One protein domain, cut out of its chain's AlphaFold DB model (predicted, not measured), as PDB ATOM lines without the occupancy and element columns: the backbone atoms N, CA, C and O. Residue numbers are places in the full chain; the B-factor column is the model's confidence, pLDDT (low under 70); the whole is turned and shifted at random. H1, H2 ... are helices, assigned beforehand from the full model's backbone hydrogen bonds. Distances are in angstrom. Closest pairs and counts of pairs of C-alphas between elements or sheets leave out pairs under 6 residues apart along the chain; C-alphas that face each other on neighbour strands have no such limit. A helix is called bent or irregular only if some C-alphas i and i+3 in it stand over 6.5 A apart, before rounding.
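What this domain is: This is residues 353 to 458 of the 1019 residues of an uncharacterized protein of bacterium (Candidatus Gribaldobacteria) CG02_land_8_20_14_3_00_41_15 (UniProt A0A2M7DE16). Three helices, H1, H2 and H3, cross one another pairwise as a loose triangle, and the fourth, H4, turns off at a corner from the end of H3, beside the first residues of H1, and reaches away from the triangle. The last part of H4, residues 450 to 454, sticks out, as do the turns at residues 376 to 381 and 407 to 412. The printed part has 106 residues with four named helices, in the order H1, H2, H3, H4, and no named strand; the class is all helix. The whole is loose, with a radius of gyration of the C-alphas of 17.0 A, and spans 53 by 39 by 27 A.

Where its parts are: Start at Ala 353 and find C-alpha 354 at (-16.128, 6.056, -20.095); from there H1, residues 354 to 376, runs 32.9 A to C-alpha 376 at (7.142, 6.911, -43.316). Next look for H2, residues 385 to 401, which is 22.2 A long. It is neither bent nor irregular, but only just: C-alphas 388 and 391 are 6.2 A apart. H3, residues 411 to 437, is the longest helix and measures 36.8 A. H4, residues 439 to 454, covers 22.2 A and ends with C-alpha 454 at (-30.707, 5.033, -31.898).

How they stand to each other: Begin with H1 and H3, the hub, each touching three other helices. H1 touches H3 with residues 355 to 365 alone, at a steep tilt of 67 degrees, opposite ways; their closest C-alphas, of Phe 359 and Met 431, are 4.7 A apart. Farther along, H1 touches H2 with residues 366 to 373 alone, about perpendicular at 76 degrees, and the C-alphas of Tyr 370 and Ala 389 come closest at 5.0 A. H2 and H3 form a helical hairpin: they touch at a steep tilt of 44 degrees, opposite ways, with the closest C-alphas those of Ala 401 and Phe 418, 4.9 A apart. H3 and H4 touch only at the corner by their link, and only just, with 3 pairs of C-alphas within 8 A; the closest are those of Leu 434 and Leu 442, 6.5 A apart. H4 also touches H1, about perpendicular at 89 degrees, closest at the C-alphas of Leu 356 and Asp 445, 5.9 A apart. H2 and H4 are apart. In H1, H3 and H4 every O i to N i+4 pair is within hydrogen-bond range; in H2, 11 of 13 are.

The domain as a whole: Look for the two C-alphas farthest apart at Lys 407 and Gly 456, 54.4 A from each other. The printed part has no cut. The link from H3 to H4 is tight, those from H1 to H2 and from H2 to H3 are short, and none is long. The mean pLDDT of the printed part is 81.8; in the B-factor column you will find values under 70 at residue 404, residues 435 to 437, residue 449 and residue 453.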
ATOM      1  N   ALA A 353     -20.276   6.270 -21.415       87.12
ATOM      2  CA  ALA A 353     -19.449   5.136 -21.813       87.12
ATOM      3  C   ALA A 353     -17.937   5.407 -21.657       87.12
ATOM      4  O   ALA A 353     -17.161   5.460 -22.621       87.12
ATOM      5  N   TRP A 354     -17.497   5.637 -20.419       81.75
ATOM      6  CA  TRP A 354     -16.128   6.056 -20.095       81.75
ATOM      7  C   TRP A 354     -15.040   5.049 -20.466       81.75
ATOM      8  O   TRP A 354     -13.907   5.448 -20.751       81.75
ATOM      9  N   TYR A 355     -15.357   3.761 -20.496       80.56
ATOM     10  CA  TYR A 355     -14.418   2.716 -20.873       80.56
ATOM     11  C   TYR A 355     -14.291   2.621 -22.393       80.56
ATOM     12  O   TYR A 355     -13.163   2.653 -22.899       80.56
ATOM     13  N   LEU A 356     -15.406   2.667 -23.131       81.88
ATOM     14  CA  LEU A 356     -15.377   2.803 -24.594       81.88
ATOM     15  C   LEU A 356     -14.703   4.114 -25.029       81.88
ATOM     16  O   LEU A 356     -13.995   4.144 -26.039       81.88
ATOM     17  N   ARG A 357     -14.809   5.187 -24.237       84.75
ATOM     18  CA  ARG A 357     -14.078   6.442 -24.464       84.75
ATOM     19  C   ARG A 357     -12.556   6.269 -24.400       84.75
ATOM     20  O   ARG A 357     -11.830   6.777 -25.257       84.75
ATOM     21  N   ILE A 358     -12.054   5.578 -23.375       82.25
ATOM     22  CA  ILE A 358     -10.613   5.331 -23.205       82.25
ATOM     23  C   ILE A 358     -10.117   4.362 -24.288       82.25
ATOM     24  O   ILE A 358      -9.068   4.605 -24.892       82.25
ATOM     25  N   PHE A 359     -10.902   3.318 -24.576       83.50
ATOM     26  CA  PHE A 359     -10.640   2.334 -25.623       83.50
ATOM     27  C   PHE A 359     -10.546   2.991 -27.008       83.50
ATOM     28  O   PHE A 359      -9.514   2.900 -27.672       83.50
ATOM     29  N   SER A 360     -11.581   3.731 -27.421       83.75
ATOM     30  CA  SER A 360     -11.644   4.403 -28.724       83.75
ATOM     31  C   SER A 360     -10.527   5.429 -28.904       83.75
ATOM     32  O   SER A 360      -9.879   5.441 -29.948       83.75
ATOM     33  N   LYS A 361     -10.216   6.243 -27.883       85.31
ATOM     34  CA  LYS A 361      -9.062   7.156 -27.924       85.31
ATOM     35  C   LYS A 361      -7.754   6.396 -28.176       85.31
ATOM     36  O   LYS A 361      -6.979   6.814 -29.035       85.31
ATOM     37  N   GLY A 362      -7.523   5.289 -27.466       84.56
ATOM     38  CA  GLY A 362      -6.352   4.435 -27.671       84.56
ATOM     39  C   GLY A 362      -6.291   3.839 -29.081       84.56
ATOM     40  O   GLY A 362      -5.232   3.848 -29.710       84.56
ATOM     41  N   LEU A 363      -7.433   3.392 -29.608       83.25
ATOM     42  CA  LEU A 363      -7.544   2.789 -30.936       83.25
ATOM     43  C   LEU A 363      -7.335   3.828 -32.050       83.25
ATOM     44  O   LEU A 363      -6.651   3.540 -33.030       83.25
ATOM     45  N   PHE A 364      -7.819   5.061 -31.875       89.69
ATOM     46  CA  PHE A 364      -7.534   6.180 -32.779       89.69
ATOM     47  C   PHE A 364      -6.076   6.657 -32.695       89.69
ATOM     48  O   PHE A 364      -5.480   6.942 -33.734       89.69
ATOM     49  N   ASP A 365      -5.465   6.707 -31.506       85.94
ATOM     50  CA  ASP A 365      -4.030   7.003 -31.363       85.94
ATOM     51  C   ASP A 365      -3.170   5.919 -32.058       85.94
ATOM     52  O   ASP A 365      -2.202   6.247 -32.755       85.94
ATOM     53  N   ALA A 366      -3.566   4.642 -31.974       87.19
ATOM     54  CA  ALA A 366      -2.943   3.540 -32.712       87.19
ATOM     55  C   ALA A 366      -3.174   3.634 -34.236       87.19
ATOM     56  O   ALA A 366      -2.226   3.487 -35.007       87.19
ATOM     57  N   ALA A 367      -4.394   3.935 -34.694       87.75
ATOM     58  CA  ALA A 367      -4.717   4.086 -36.115       87.75
ATOM     59  C   ALA A 367      -3.969   5.265 -36.764       87.75
ATOM     60  O   ALA A 367      -3.380   5.111 -37.836       87.75
ATOM     61  N   ASN A 368      -3.905   6.416 -36.087       87.12
ATOM     62  CA  ASN A 368      -3.131   7.576 -36.533       87.12
ATOM     63  C   ASN A 368      -1.631   7.252 -36.603       87.12
ATOM     64  O   ASN A 368      -0.955   7.610 -37.573       87.12
ATOM     65  N   ARG A 369      -1.101   6.519 -35.614       89.00
ATOM     66  CA  ARG A 369       0.286   6.036 -35.629       89.00
ATOM     67  C   ARG A 369       0.544   5.063 -36.784       89.00
ATOM     68  O   ARG A 369       1.569   5.198 -37.445       89.00
ATOM     69  N   TYR A 370      -0.370   4.133 -37.058       91.44
ATOM     70  CA  TYR A 370      -0.265   3.197 -38.180       91.44
ATOM     71  C   TYR A 370      -0.241   3.917 -39.529       91.44
ATOM     72  O   TYR A 370       0.662   3.682 -40.328       91.44
ATOM     73  N   GLN A 371      -1.167   4.857 -39.758       88.69
ATOM     74  CA  GLN A 371      -1.176   5.654 -40.986       88.69
ATOM     75  C   GLN A 371       0.088   6.500 -41.146       88.69
ATOM     76  O   GLN A 371       0.564   6.658 -42.267       88.69
ATOM     77  N   ARG A 372       0.652   7.039 -40.056       91.31
ATOM     78  CA  ARG A 372       1.925   7.767 -40.136       91.31
ATOM     79  C   ARG A 372       3.071   6.832 -40.519       91.31
ATOM     80  O   ARG A 372       3.803   7.141 -41.449       91.31
ATOM     81  N   LEU A 373       3.162   5.660 -39.890       91.00
ATOM     82  CA  LEU A 373       4.182   4.657 -40.208       91.00
ATOM     83  C   LEU A 373       4.067   4.147 -41.654       91.00
ATOM     84  O   LEU A 373       5.088   4.005 -42.311       91.00
ATOM     85  N   GLN A 374       2.856   3.956 -42.190       89.81
ATOM     86  CA  GLN A 374       2.654   3.624 -43.610       89.81
ATOM     87  C   GLN A 374       3.104   4.738 -44.578       89.81
ATOM     88  O   GLN A 374       3.467   4.435 -45.708       89.81
ATOM     89  N   ARG A 375       3.095   6.013 -44.158       88.19
ATOM     90  CA  ARG A 375       3.638   7.145 -44.943       88.19
ATOM     91  C   ARG A 375       5.156   7.306 -44.781       88.19
ATOM     92  O   ARG A 375       5.802   7.860 -45.662       88.19
ATOM     93  N   GLU A 376       5.707   6.873 -43.646       90.31
ATOM     94  CA  GLU A 376       7.142   6.911 -43.316       90.31
ATOM     95  C   GLU A 376       7.910   5.686 -43.862       90.31
ATOM     96  O   GLU A 376       9.136   5.727 -43.978       90.31
ATOM     97  N   ALA A 377       7.209   4.597 -44.191       92.81
ATOM     98  CA  ALA A 377       7.783   3.362 -44.715       92.81
ATOM     99  C   ALA A 377       8.278   3.491 -46.166       92.81
ATOM    100  O   ALA A 377       7.700   4.190 -47.000       92.81
ATOM    101  N   LYS A 378       9.343   2.747 -46.482       93.12
ATOM    102  CA  LYS A 378       9.770   2.492 -47.867       93.12
ATOM    103  C   LYS A 378       8.752   1.575 -48.569       93.12
ATOM    104  O   LYS A 378       8.113   0.786 -47.875       93.12
ATOM    105  N   PRO A 379       8.626   1.612 -49.912       88.88
ATOM    106  CA  PRO A 379       7.669   0.768 -50.641       88.88
ATOM    107  C   PRO A 379       7.823  -0.735 -50.353       88.88
ATOM    108  O   PRO A 379       6.830  -1.454 -50.345       88.88
ATOM    109  N   ASP A 380       9.040  -1.192 -50.049       91.69
ATOM    110  CA  ASP A 380       9.358  -2.597 -49.762       91.69
ATOM    111  C   ASP A 380       9.155  -2.990 -48.279       91.69
ATOM    112  O   ASP A 380       9.454  -4.118 -47.886       91.69
ATOM    113  N   GLN A 381       8.700  -2.066 -47.422       93.00
ATOM    114  CA  GLN A 381       8.627  -2.259 -45.972       93.00
ATOM    115  C   GLN A 381       7.180  -2.405 -45.477       93.00
ATOM    116  O   GLN A 381       6.481  -1.424 -45.220       93.00
ATOM    117  N   GLU A 382       6.759  -3.649 -45.248       93.75
ATOM    118  CA  GLU A 382       5.474  -3.962 -44.617       93.75
ATOM    119  C   GLU A 382       5.420  -3.439 -43.165       93.75
ATOM    120  O   GLU A 382       6.157  -3.894 -42.287       93.75
ATOM    121  N   VAL A 383       4.512  -2.496 -42.897       93.56
ATOM    122  CA  VAL A 383       4.191  -2.017 -41.542       93.56
ATOM    123  C   VAL A 383       3.096  -2.902 -40.958       93.56
ATOM    124  O   VAL A 383       2.010  -2.978 -41.530       93.56
ATOM    125  N   LYS A 384       3.324  -3.528 -39.798       92.94
ATOM    126  CA  LYS A 384       2.337  -4.429 -39.179       92.94
ATOM    127  C   LYS A 384       1.627  -3.730 -38.024       92.94
ATOM    128  O   LYS A 384       2.260  -3.371 -37.033       92.94
ATOM    129  N   PHE A 385       0.305  -3.565 -38.128       89.25
ATOM    130  CA  PHE A 385      -0.518  -2.777 -37.195       89.25
ATOM    131  C   PHE A 385      -0.221  -3.070 -35.713       89.25
ATOM    132  O   PHE A 385       0.202  -2.178 -34.977       89.25
ATOM    133  N   PHE A 386      -0.349  -4.326 -35.280       89.81
ATOM    134  CA  PHE A 386      -0.135  -4.682 -33.875       89.81
ATOM    135  C   PHE A 386       1.317  -4.461 -33.414       89.81
ATOM    136  O   PHE A 386       1.546  -3.942 -32.323       89.81
ATOM    137  N   ARG A 387       2.314  -4.794 -34.247       93.38
ATOM    138  CA  ARG A 387       3.737  -4.662 -33.892       93.38
ATOM    139  C   ARG A 387       4.173  -3.200 -33.828       93.38
ATOM    140  O   ARG A 387       4.721  -2.755 -32.823       93.38
ATOM    141  N   ASP A 388       3.944  -2.460 -34.906       91.56
ATOM    142  CA  ASP A 388       4.590  -1.169 -35.139       91.56
ATOM    143  C   ASP A 388       3.728   0.007 -34.662       91.56
ATOM    144  O   ASP A 388       4.262   1.010 -34.170       91.56
ATOM    145  N   ALA A 389       2.397  -0.130 -34.725       90.88
ATOM    146  CA  ALA A 389       1.476   0.847 -34.157       90.88
ATOM    147  C   ALA A 389       1.214   0.587 -32.666       90.88
ATOM    148  O   ALA A 389       1.464   1.487 -31.871       90.88
ATOM    149  N   ILE A 390       0.796  -0.617 -32.259       88.12
ATOM    150  CA  ILE A 390       0.446  -0.880 -30.848       88.12
ATOM    151  C   ILE A 390       1.685  -1.167 -29.989       88.12
ATOM    152  O   ILE A 390       2.043  -0.331 -29.163       88.12
ATOM    153  N   ALA A 391       2.385  -2.290 -30.171       89.56
ATOM    154  CA  ALA A 391       3.450  -2.716 -29.251       89.56
ATOM    155  C   ALA A 391       4.636  -1.731 -29.206       89.56
ATOM    156  O   ALA A 391       5.049  -1.278 -28.135       89.56
ATOM    157  N   LYS A 392       5.135  -1.305 -30.373       93.06
ATOM    158  CA  LYS A 392       6.148  -0.242 -30.475       93.06
ATOM    159  C   LYS A 392       5.589   1.129 -30.057       93.06
ATOM    160  O   LYS A 392       6.337   1.962 -29.551       93.06
ATOM    161  N   GLY A 393       4.278   1.348 -30.194       88.94
ATOM    162  CA  GLY A 393       3.578   2.517 -29.651       88.94
ATOM    163  C   GLY A 393       3.666   2.593 -28.134       88.94
ATOM    164  O   GLY A 393       4.138   3.602 -27.607       88.94
ATOM    165  N   VAL A 394       3.299   1.516 -27.439       90.12
ATOM    166  CA  VAL A 394       3.447   1.379 -25.984       90.12
ATOM    167  C   VAL A 394       4.911   1.547 -25.582       90.12
ATOM    168  O   VAL A 394       5.192   2.348 -24.699       90.12
ATOM    169  N   SER A 395       5.850   0.885 -26.267       92.31
ATOM    170  CA  SER A 395       7.286   0.949 -25.948       92.31
ATOM    171  C   SER A 395       7.869   2.371 -26.043       92.31
ATOM    172  O   SER A 395       8.433   2.873 -25.071       92.31
ATOM    173  N   GLU A 396       7.667   3.077 -27.162       88.00
ATOM    174  CA  GLU A 396       8.125   4.469 -27.323       88.00
ATOM    175  C   GLU A 396       7.425   5.433 -26.352       88.00
ATOM    176  O   GLU A 396       8.009   6.431 -25.924       88.00
ATOM    177  N   THR A 397       6.164   5.165 -26.010       90.56
ATOM    178  CA  THR A 397       5.413   5.985 -25.052       90.56
ATOM    179  C   THR A 397       5.896   5.727 -23.623       90.56
ATOM    180  O   THR A 397       6.059   6.675 -22.857       90.56
ATOM    181  N   PHE A 398       6.242   4.483 -23.282       88.81
ATOM    182  CA  PHE A 398       6.867   4.125 -22.011       88.81
ATOM    183  C   PHE A 398       8.248   4.763 -21.863       88.81
ATOM    184  O   PHE A 398       8.521   5.356 -20.828       88.81
ATOM    185  N   GLN A 399       9.083   4.758 -22.907       86.38
ATOM    186  CA  GLN A 399      10.381   5.447 -22.888       86.38
ATOM    187  C   GLN A 399      10.234   6.959 -22.628       86.38
ATOM    188  O   GLN A 399      10.971   7.521 -21.815       86.38
ATOM    189  N   LYS A 400       9.237   7.614 -23.241       85.56
ATOM    190  CA  LYS A 400       8.911   9.028 -22.968       85.56
ATOM    191  C   LYS A 400       8.423   9.235 -21.528       85.56
ATOM    192  O   LYS A 400       8.868  10.166 -20.865       85.56
ATOM    193  N   ALA A 401       7.559   8.363 -21.008       83.12
ATOM    194  CA  ALA A 401       7.096   8.438 -19.619       83.12
ATOM    195  C   ALA A 401       8.210   8.135 -18.592       83.12
ATOM    196  O   ALA A 401       8.245   8.743 -17.529       83.12
ATOM    197  N   ALA A 402       9.168   7.268 -18.920       83.31
ATOM    198  CA  ALA A 402      10.322   6.923 -18.085       83.31
ATOM    199  C   ALA A 402      11.415   8.015 -18.045       83.31
ATOM    200  O   ALA A 402      12.539   7.758 -17.619       83.31
ATOM    201  N   PHE A 403      11.104   9.237 -18.495       75.12
ATOM    202  CA  PHE A 403      12.012  10.384 -18.565       75.12
ATOM    203  C   PHE A 403      13.289  10.157 -19.397       75.12
ATOM    204  O   PHE A 403      14.280  10.863 -19.188       75.12
ATOM    205  N   ALA A 404      13.260   9.274 -20.406       69.62
ATOM    206  CA  ALA A 404      14.339   9.108 -21.391       69.62
ATOM    207  C   ALA A 404      14.403  10.281 -22.403       69.62
ATOM    208  O   ALA A 404      14.508  10.103 -23.615       69.62
ATOM    209  N   PHE A 405      14.301  11.512 -21.900       73.31
ATOM    210  CA  PHE A 405      14.388  12.742 -22.673       73.31
ATOM    211  C   PHE A 405      15.849  13.161 -22.851       73.31
ATOM    212  O   PHE A 405      16.606  13.211 -21.880       73.31
ATOM    213  N   GLY A 406      16.217  13.548 -24.078       71.81
ATOM    214  CA  GLY A 406      17.509  14.179 -24.363       71.81
ATOM    215  C   GLY A 406      17.784  15.366 -23.432       71.81
ATOM    216  O   GLY A 406      16.860  16.089 -23.033       71.81
ATOM    217  N   LYS A 407      19.060  15.553 -23.068       80.62
ATOM    218  CA  LYS A 407      19.503  16.540 -22.062       80.62
ATOM    219  C   LYS A 407      19.085  17.976 -22.410       80.62
ATOM    220  O   LYS A 407      18.944  18.796 -21.506       80.62
ATOM    221  N   ASP A 408      18.819  18.228 -23.683       87.88
ATOM    222  CA  ASP A 408      18.598  19.532 -24.313       87.88
ATOM    223  C   ASP A 408      17.159  20.056 -24.131       87.88
ATOM    224  O   ASP A 408      16.894  21.244 -24.306       87.88
ATOM    225  N   LYS A 409      16.202  19.193 -23.748       86.69
ATOM    226  CA  LYS A 409      14.803  19.606 -23.534       86.69
ATOM    227  C   LYS A 409      14.621  20.332 -22.204       86.69
ATOM    228  O   LYS A 409      15.071  19.846 -21.162       86.69
ATOM    229  N   THR A 410      13.877  21.438 -22.203       89.38
ATOM    230  CA  THR A 410      13.562  22.196 -20.978       89.38
ATOM    231  C   THR A 410      12.651  21.409 -20.028       89.38
ATOM    232  O   THR A 410      11.839  20.588 -20.460       89.38
ATOM    233  N   THR A 411      12.706  21.699 -18.724       77.75
ATOM    234  CA  THR A 411      11.862  21.047 -17.702       77.75
ATOM    235  C   THR A 411      10.363  21.149 -18.012       77.75
ATOM    236  O   THR A 411       9.618  20.202 -17.773       77.75
ATOM    237  N   LYS A 412       9.919  22.267 -18.609       77.88
ATOM    238  CA  LYS A 412       8.522  22.468 -19.039       77.88
ATOM    239  C   LYS A 412       8.129  21.526 -20.182       77.88
ATOM    240  O   LYS A 412       7.060  20.927 -20.126       77.88
ATOM    241  N   GLN A 413       8.999  21.350 -21.182       79.00
ATOM    242  CA  GLN A 413       8.772  20.400 -22.279       79.00
ATOM    243  C   GLN A 413       8.774  18.951 -21.777       79.00
ATOM    244  O   GLN A 413       7.868  18.204 -22.122       79.00
ATOM    245  N   ARG A 414       9.713  18.572 -20.894       78.75
ATOM    246  CA  ARG A 414       9.730  17.230 -20.279       78.75
ATOM    247  C   ARG A 414       8.448  16.939 -19.496       78.75
ATOM    248  O   ARG A 414       7.913  15.846 -19.610       78.75
ATOM    249  N   GLY A 415       7.927  17.915 -18.746       77.75
ATOM    250  CA  GLY A 415       6.650  17.779 -18.033       77.75
ATOM    251  C   GLY A 415       5.444  17.609 -18.967       77.75
ATOM    252  O   GLY A 415       4.583  16.771 -18.704       77.75
ATOM    253  N   LEU A 416       5.399  18.353 -20.077       81.88
ATOM    254  CA  LEU A 416       4.338  18.231 -21.084       81.88
ATOM    255  C   LEU A 416       4.402  16.888 -21.827       81.88
ATOM    256  O   LEU A 416       3.386  16.206 -21.943       81.88
ATOM    257  N   GLU A 417       5.588  16.484 -22.287       79.44
ATOM    258  CA  GLU A 417       5.795  15.205 -22.975       79.44
ATOM    259  C   GLU A 417       5.546  14.012 -22.041       79.44
ATOM    260  O   GLU A 417       4.950  13.027 -22.469       79.44
ATOM    261  N   PHE A 418       5.909  14.114 -20.755       83.44
ATOM    262  CA  PHE A 418       5.547  13.127 -19.734       83.44
ATOM    263  C   PHE A 418       4.026  13.022 -19.562       83.44
ATOM    264  O   PHE A 418       3.490  11.919 -19.575       83.44
ATOM    265  N   ALA A 419       3.310  14.147 -19.447       75.75
ATOM    266  CA  ALA A 419       1.854  14.140 -19.289       75.75
ATOM    267  C   ALA A 419       1.131  13.563 -20.522       75.75
ATOM    268  O   ALA A 419       0.179  12.794 -20.380       75.75
ATOM    269  N   GLN A 420       1.610  13.881 -21.729       81.94
ATOM    270  CA  GLN A 420       1.119  13.292 -22.978       81.94
ATOM    271  C   GLN A 420       1.397  11.782 -23.033       81.94
ATOM    272  O   GLN A 420       0.488  11.004 -23.318       81.94
ATOM    273  N   ALA A 421       2.619  11.359 -22.696       80.44
ATOM    274  CA  ALA A 421       3.007   9.953 -22.665       80.44
ATOM    275  C   ALA A 421       2.206   9.152 -21.626       80.44
ATOM    276  O   ALA A 421       1.680   8.091 -21.946       80.44
ATOM    277  N   ALA A 422       2.023   9.681 -20.415       76.50
ATOM    278  CA  ALA A 422       1.188   9.073 -19.386       76.50
ATOM    279  C   ALA A 422      -0.283   8.966 -19.830       76.50
ATOM    280  O   ALA A 422      -0.901   7.920 -19.651       76.50
ATOM    281  N   SER A 423      -0.841  10.000 -20.475       74.81
ATOM    282  CA  SER A 423      -2.212   9.955 -21.007       74.81
ATOM    283  C   SER A 423      -2.380   8.901 -22.109       74.81
ATOM    284  O   SER A 423      -3.399   8.209 -22.149       74.81
ATOM    285  N   ALA A 424      -1.385   8.746 -22.987       80.44
ATOM    286  CA  ALA A 424      -1.375   7.712 -24.015       80.44
ATOM    287  C   ALA A 424      -1.200   6.307 -23.408       80.44
ATOM    288  O   ALA A 424      -1.984   5.419 -23.729       80.44
ATOM    289  N   LEU A 425      -0.273   6.106 -22.460       81.94
ATOM    290  CA  LEU A 425      -0.117   4.840 -21.725       81.94
ATOM    291  C   LEU A 425      -1.396   4.427 -21.000       81.94
ATOM    292  O   LEU A 425      -1.788   3.274 -21.107       81.94
ATOM    293  N   MET A 426      -2.090   5.355 -20.336       76.00
ATOM    294  CA  MET A 426      -3.395   5.080 -19.718       76.00
ATOM    295  C   MET A 426      -4.471   4.702 -20.750       76.00
ATOM    296  O   MET A 426      -5.406   3.987 -20.410       76.00
ATOM    297  N   SER A 427      -4.334   5.138 -22.008       78.81
ATOM    298  CA  SER A 427      -5.250   4.769 -23.100       78.81
ATOM    299  C   SER A 427      -4.928   3.375 -23.660       78.81
ATOM    300  O   SER A 427      -5.836   2.576 -23.862       78.81
ATOM    301  N   TYR A 428      -3.642   3.030 -23.820       81.19
ATOM    302  CA  TYR A 428      -3.208   1.667 -24.166       81.19
ATOM    303  C   TYR A 428      -3.502   0.652 -23.051       81.19
ATOM    304  O   TYR A 428      -3.976  -0.446 -23.336       81.19
ATOM    305  N   TYR A 429      -3.266   1.022 -21.789       80.94
ATOM    306  CA  TYR A 429      -3.623   0.208 -20.627       80.94
ATOM    307  C   TYR A 429      -5.138   0.041 -20.524       80.94
ATOM    308  O   TYR A 429      -5.600  -1.069 -20.307       80.94
ATOM    309  N   GLY A 430      -5.913   1.110 -20.746       76.69
ATOM    310  CA  GLY A 430      -7.371   1.027 -20.812       76.69
ATOM    311  C   GLY A 430      -7.846   0.036 -21.872       76.69
ATOM    312  O   GLY A 430      -8.624  -0.849 -21.539       76.69
ATOM    313  N   MET A 431      -7.319   0.109 -23.104       77.25
ATOM    314  CA  MET A 431      -7.620  -0.886 -24.144       77.25
ATOM    315  C   MET A 431      -7.338  -2.317 -23.672       77.25
ATOM    316  O   MET A 431      -8.244  -3.142 -23.700       77.25
ATOM    317  N   GLY A 432      -6.111  -2.598 -23.217       72.56
ATOM    318  CA  GLY A 432      -5.703  -3.951 -22.827       72.56
ATOM    319  C   GLY A 432      -6.432  -4.486 -21.593       72.56
ATOM    320  O   GLY A 432      -6.844  -5.640 -21.582       72.56
ATOM    321  N   ALA A 433      -6.636  -3.656 -20.568       70.62
ATOM    322  CA  ALA A 433      -7.354  -4.045 -19.357       70.62
ATOM    323  C   ALA A 433      -8.840  -4.312 -19.638       70.62
ATOM    324  O   ALA A 433      -9.395  -5.259 -19.093       70.62
ATOM    325  N   LEU A 434      -9.481  -3.534 -20.516       70.88
ATOM    326  CA  LEU A 434     -10.873  -3.774 -20.901       70.88
ATOM    327  C   LEU A 434     -11.024  -5.032 -21.750       70.88
ATOM    328  O   LEU A 434     -11.850  -5.880 -21.426       70.88
ATOM    329  N   SER A 435     -10.193  -5.198 -22.784       69.19
ATOM    330  CA  SER A 435     -10.290  -6.353 -23.683       69.19
ATOM    331  C   SER A 435      -9.868  -7.683 -23.049       69.19
ATOM    332  O   SER A 435     -10.098  -8.722 -23.659       69.19
ATOM    333  N   LEU A 436      -9.214  -7.668 -21.879       67.56
ATOM    334  CA  LEU A 436      -8.740  -8.876 -21.188       67.56
ATOM    335  C   LEU A 436      -9.425  -9.155 -19.844       67.56
ATOM    336  O   LEU A 436      -9.474 -10.314 -19.451       67.56
ATOM    337  N   LEU A 437      -9.897  -8.133 -19.116       63.62
ATOM    338  CA  LEU A 437     -10.377  -8.304 -17.733       63.62
ATOM    339  C   LEU A 437     -11.876  -8.050 -17.551       63.62
ATOM    340  O   LEU A 437     -12.412  -8.502 -16.544       63.62
ATOM    341  N   ARG A 438     -12.524  -7.276 -18.439       73.56
ATOM    342  CA  ARG A 438     -13.952  -6.903 -18.343       73.56
ATOM    343  C   ARG A 438     -14.590  -6.635 -19.722       73.56
ATOM    344  O   ARG A 438     -14.980  -5.490 -19.988       73.56
ATOM    345  N   PRO A 439     -14.686  -7.632 -20.622       75.25
ATOM    346  CA  PRO A 439     -15.362  -7.453 -21.909       75.25
ATOM    347  C   PRO A 439     -16.838  -7.045 -21.752       75.25
ATOM    348  O   PRO A 439     -17.339  -6.284 -22.573       75.25
ATOM    349  N   GLU A 440     -17.499  -7.454 -20.666       76.50
ATOM    350  CA  GLU A 440     -18.904  -7.157 -20.340       76.50
ATOM    351  C   GLU A 440     -19.132  -5.660 -20.083       76.50
ATOM    352  O   GLU A 440     -20.170  -5.095 -20.425       76.50
ATOM    353  N   VAL A 441     -18.133  -4.990 -19.496       74.62
ATOM    354  CA  VAL A 441     -18.157  -3.536 -19.281       74.62
ATOM    355  C   VAL A 441     -17.961  -2.796 -20.602       74.62
ATOM    356  O   VAL A 441     -18.542  -1.732 -20.793       74.62
ATOM    357  N   LEU A 442     -17.177  -3.355 -21.532       70.12
ATOM    358  CA  LEU A 442     -17.009  -2.773 -22.861       70.12
ATOM    359  C   LEU A 442     -18.267  -2.957 -23.724       70.12
ATOM    360  O   LEU A 442     -18.609  -2.028 -24.448       70.12
ATOM    361  N   THR A 443     -18.972  -4.092 -23.632       72.81
ATOM    362  CA  THR A 443     -20.265  -4.273 -24.318       72.81
ATOM    363  C   THR A 443     -21.335  -3.354 -23.740       72.81
ATOM    364  O   THR A 443     -21.917  -2.600 -24.505       72.81
ATOM    365  N   ALA A 444     -21.498  -3.275 -22.415       76.31
ATOM    366  CA  ALA A 444     -22.481  -2.370 -21.805       76.31
ATOM    367  C   ALA A 444     -22.236  -0.882 -22.152       76.31
ATOM    368  O   ALA A 444     -23.180  -0.112 -22.320       76.31
ATOM    369  N   ASP A 445     -20.973  -0.469 -22.295       76.81
ATOM    370  CA  ASP A 445     -20.606   0.864 -22.786       76.81
ATOM    371  C   ASP A 445     -20.880   1.055 -24.297       76.81
ATOM    372  O   ASP A 445     -21.174   2.171 -24.729       76.81
ATOM    373  N   ILE A 446     -20.786  -0.004 -25.108       71.12
ATOM    374  CA  ILE A 446     -21.176   0.007 -26.529       71.12
ATOM    375  C   ILE A 446     -22.695   0.110 -26.660       71.12
ATOM    376  O   ILE A 446     -23.162   0.968 -27.406       71.12
ATOM    377  N   ASP A 447     -23.447  -0.694 -25.910       73.69
ATOM    378  CA  ASP A 447     -24.911  -0.726 -25.934       73.69
ATOM    379  C   ASP A 447     -25.483   0.648 -25.556       73.69
ATOM    380  O   ASP A 447     -26.267   1.217 -26.310       73.69
ATOM    381  N   ARG A 448     -24.960   1.279 -24.492       75.56
ATOM    382  CA  ARG A 448     -25.290   2.673 -24.131       75.56
ATOM    383  C   ARG A 448     -25.054   3.665 -25.267       75.56
ATOM    384  O   ARG A 448     -25.886   4.531 -25.501       75.56
ATOM    385  N   VAL A 449     -23.926   3.566 -25.975       67.81
ATOM    386  CA  VAL A 449     -23.629   4.458 -27.110       67.81
ATOM    387  C   VAL A 449     -24.523   4.154 -28.314       67.81
ATOM    388  O   VAL A 449     -24.865   5.081 -29.050       67.81
ATOM    389  N   ILE A 450     -24.947   2.903 -28.503       74.00
ATOM    390  CA  ILE A 450     -25.957   2.533 -29.499       74.00
ATOM    391  C   ILE A 450     -27.317   3.133 -29.122       74.00
ATOM    392  O   ILE A 450     -27.929   3.746 -29.988       74.00
ATOM    393  N   ASP A 451     -27.747   3.069 -27.860       71.81
ATOM    394  CA  ASP A 451     -29.003   3.669 -27.381       71.81
ATOM    395  C   ASP A 451     -29.005   5.204 -27.488       71.81
ATOM    396  O   ASP A 451     -29.981   5.812 -27.937       71.81
ATOM    397  N   THR A 452     -27.873   5.842 -27.171       72.06
ATOM    398  CA  THR A 452     -27.643   7.272 -27.424       72.06
ATOM    399  C   THR A 452     -27.726   7.615 -28.923       72.06
ATOM    400  O   THR A 452     -28.177   8.703 -29.272       72.06
ATOM    401  N   PHE A 453     -27.321   6.723 -29.839       63.72
ATOM    402  CA  PHE A 453     -27.397   6.964 -31.292       63.72
ATOM    403  C   PHE A 453     -28.705   6.505 -31.959       63.72
ATOM    404  O   PHE A 453     -29.029   7.007 -33.036       63.72
ATOM    405  N   SER A 454     -29.450   5.574 -31.361       72.50
ATOM    406  CA  SER A 454     -30.707   5.033 -31.898       72.50
ATOM    407  C   SER A 454     -31.915   5.934 -31.627       72.50
ATOM    408  O   SER A 454     -32.963   5.752 -32.245       72.50
ATOM    409  N   GLY A 455     -31.766   6.909 -30.723       77.81
ATOM    410  CA  GLY A 455     -32.865   7.725 -30.209       77.81
ATOM    411  C   GLY A 455     -33.593   7.092 -29.019       77.81
ATOM    412  O   GLY A 455     -34.673   7.557 -28.668       77.81
ATOM    413  N   GLY A 456     -33.017   6.060 -28.388       77.50
ATOM    414  CA  GLY A 456     -33.545   5.462 -27.154       77.50
ATOM    415  C   GLY A 456     -33.463   6.382 -25.927       77.50
ATOM    416  O   GLY A 456     -34.134   6.134 -24.930       77.50
ATOM    417  N   GLN A 457     -32.675   7.459 -26.008       73.38
ATOM    418  CA  GLN A 457     -32.592   8.533 -25.016       73.38
ATOM    419  C   GLN A 457     -33.049   9.855 -25.642       73.38
ATOM    420  O   GLN A 457     -32.595  10.212 -26.731       73.38
ATOM    421  N   ASP A 458     -33.906  10.608 -24.946       76.25
ATOM    422  CA  ASP A 458     -34.269  11.963 -25.373       76.25
ATOM    423  C   ASP A 458     -33.137  12.979 -25.112       76.25
ATOM    424  O   ASP A 458     -32.180  12.715 -24.379       76.25
TER     425      ASP A 458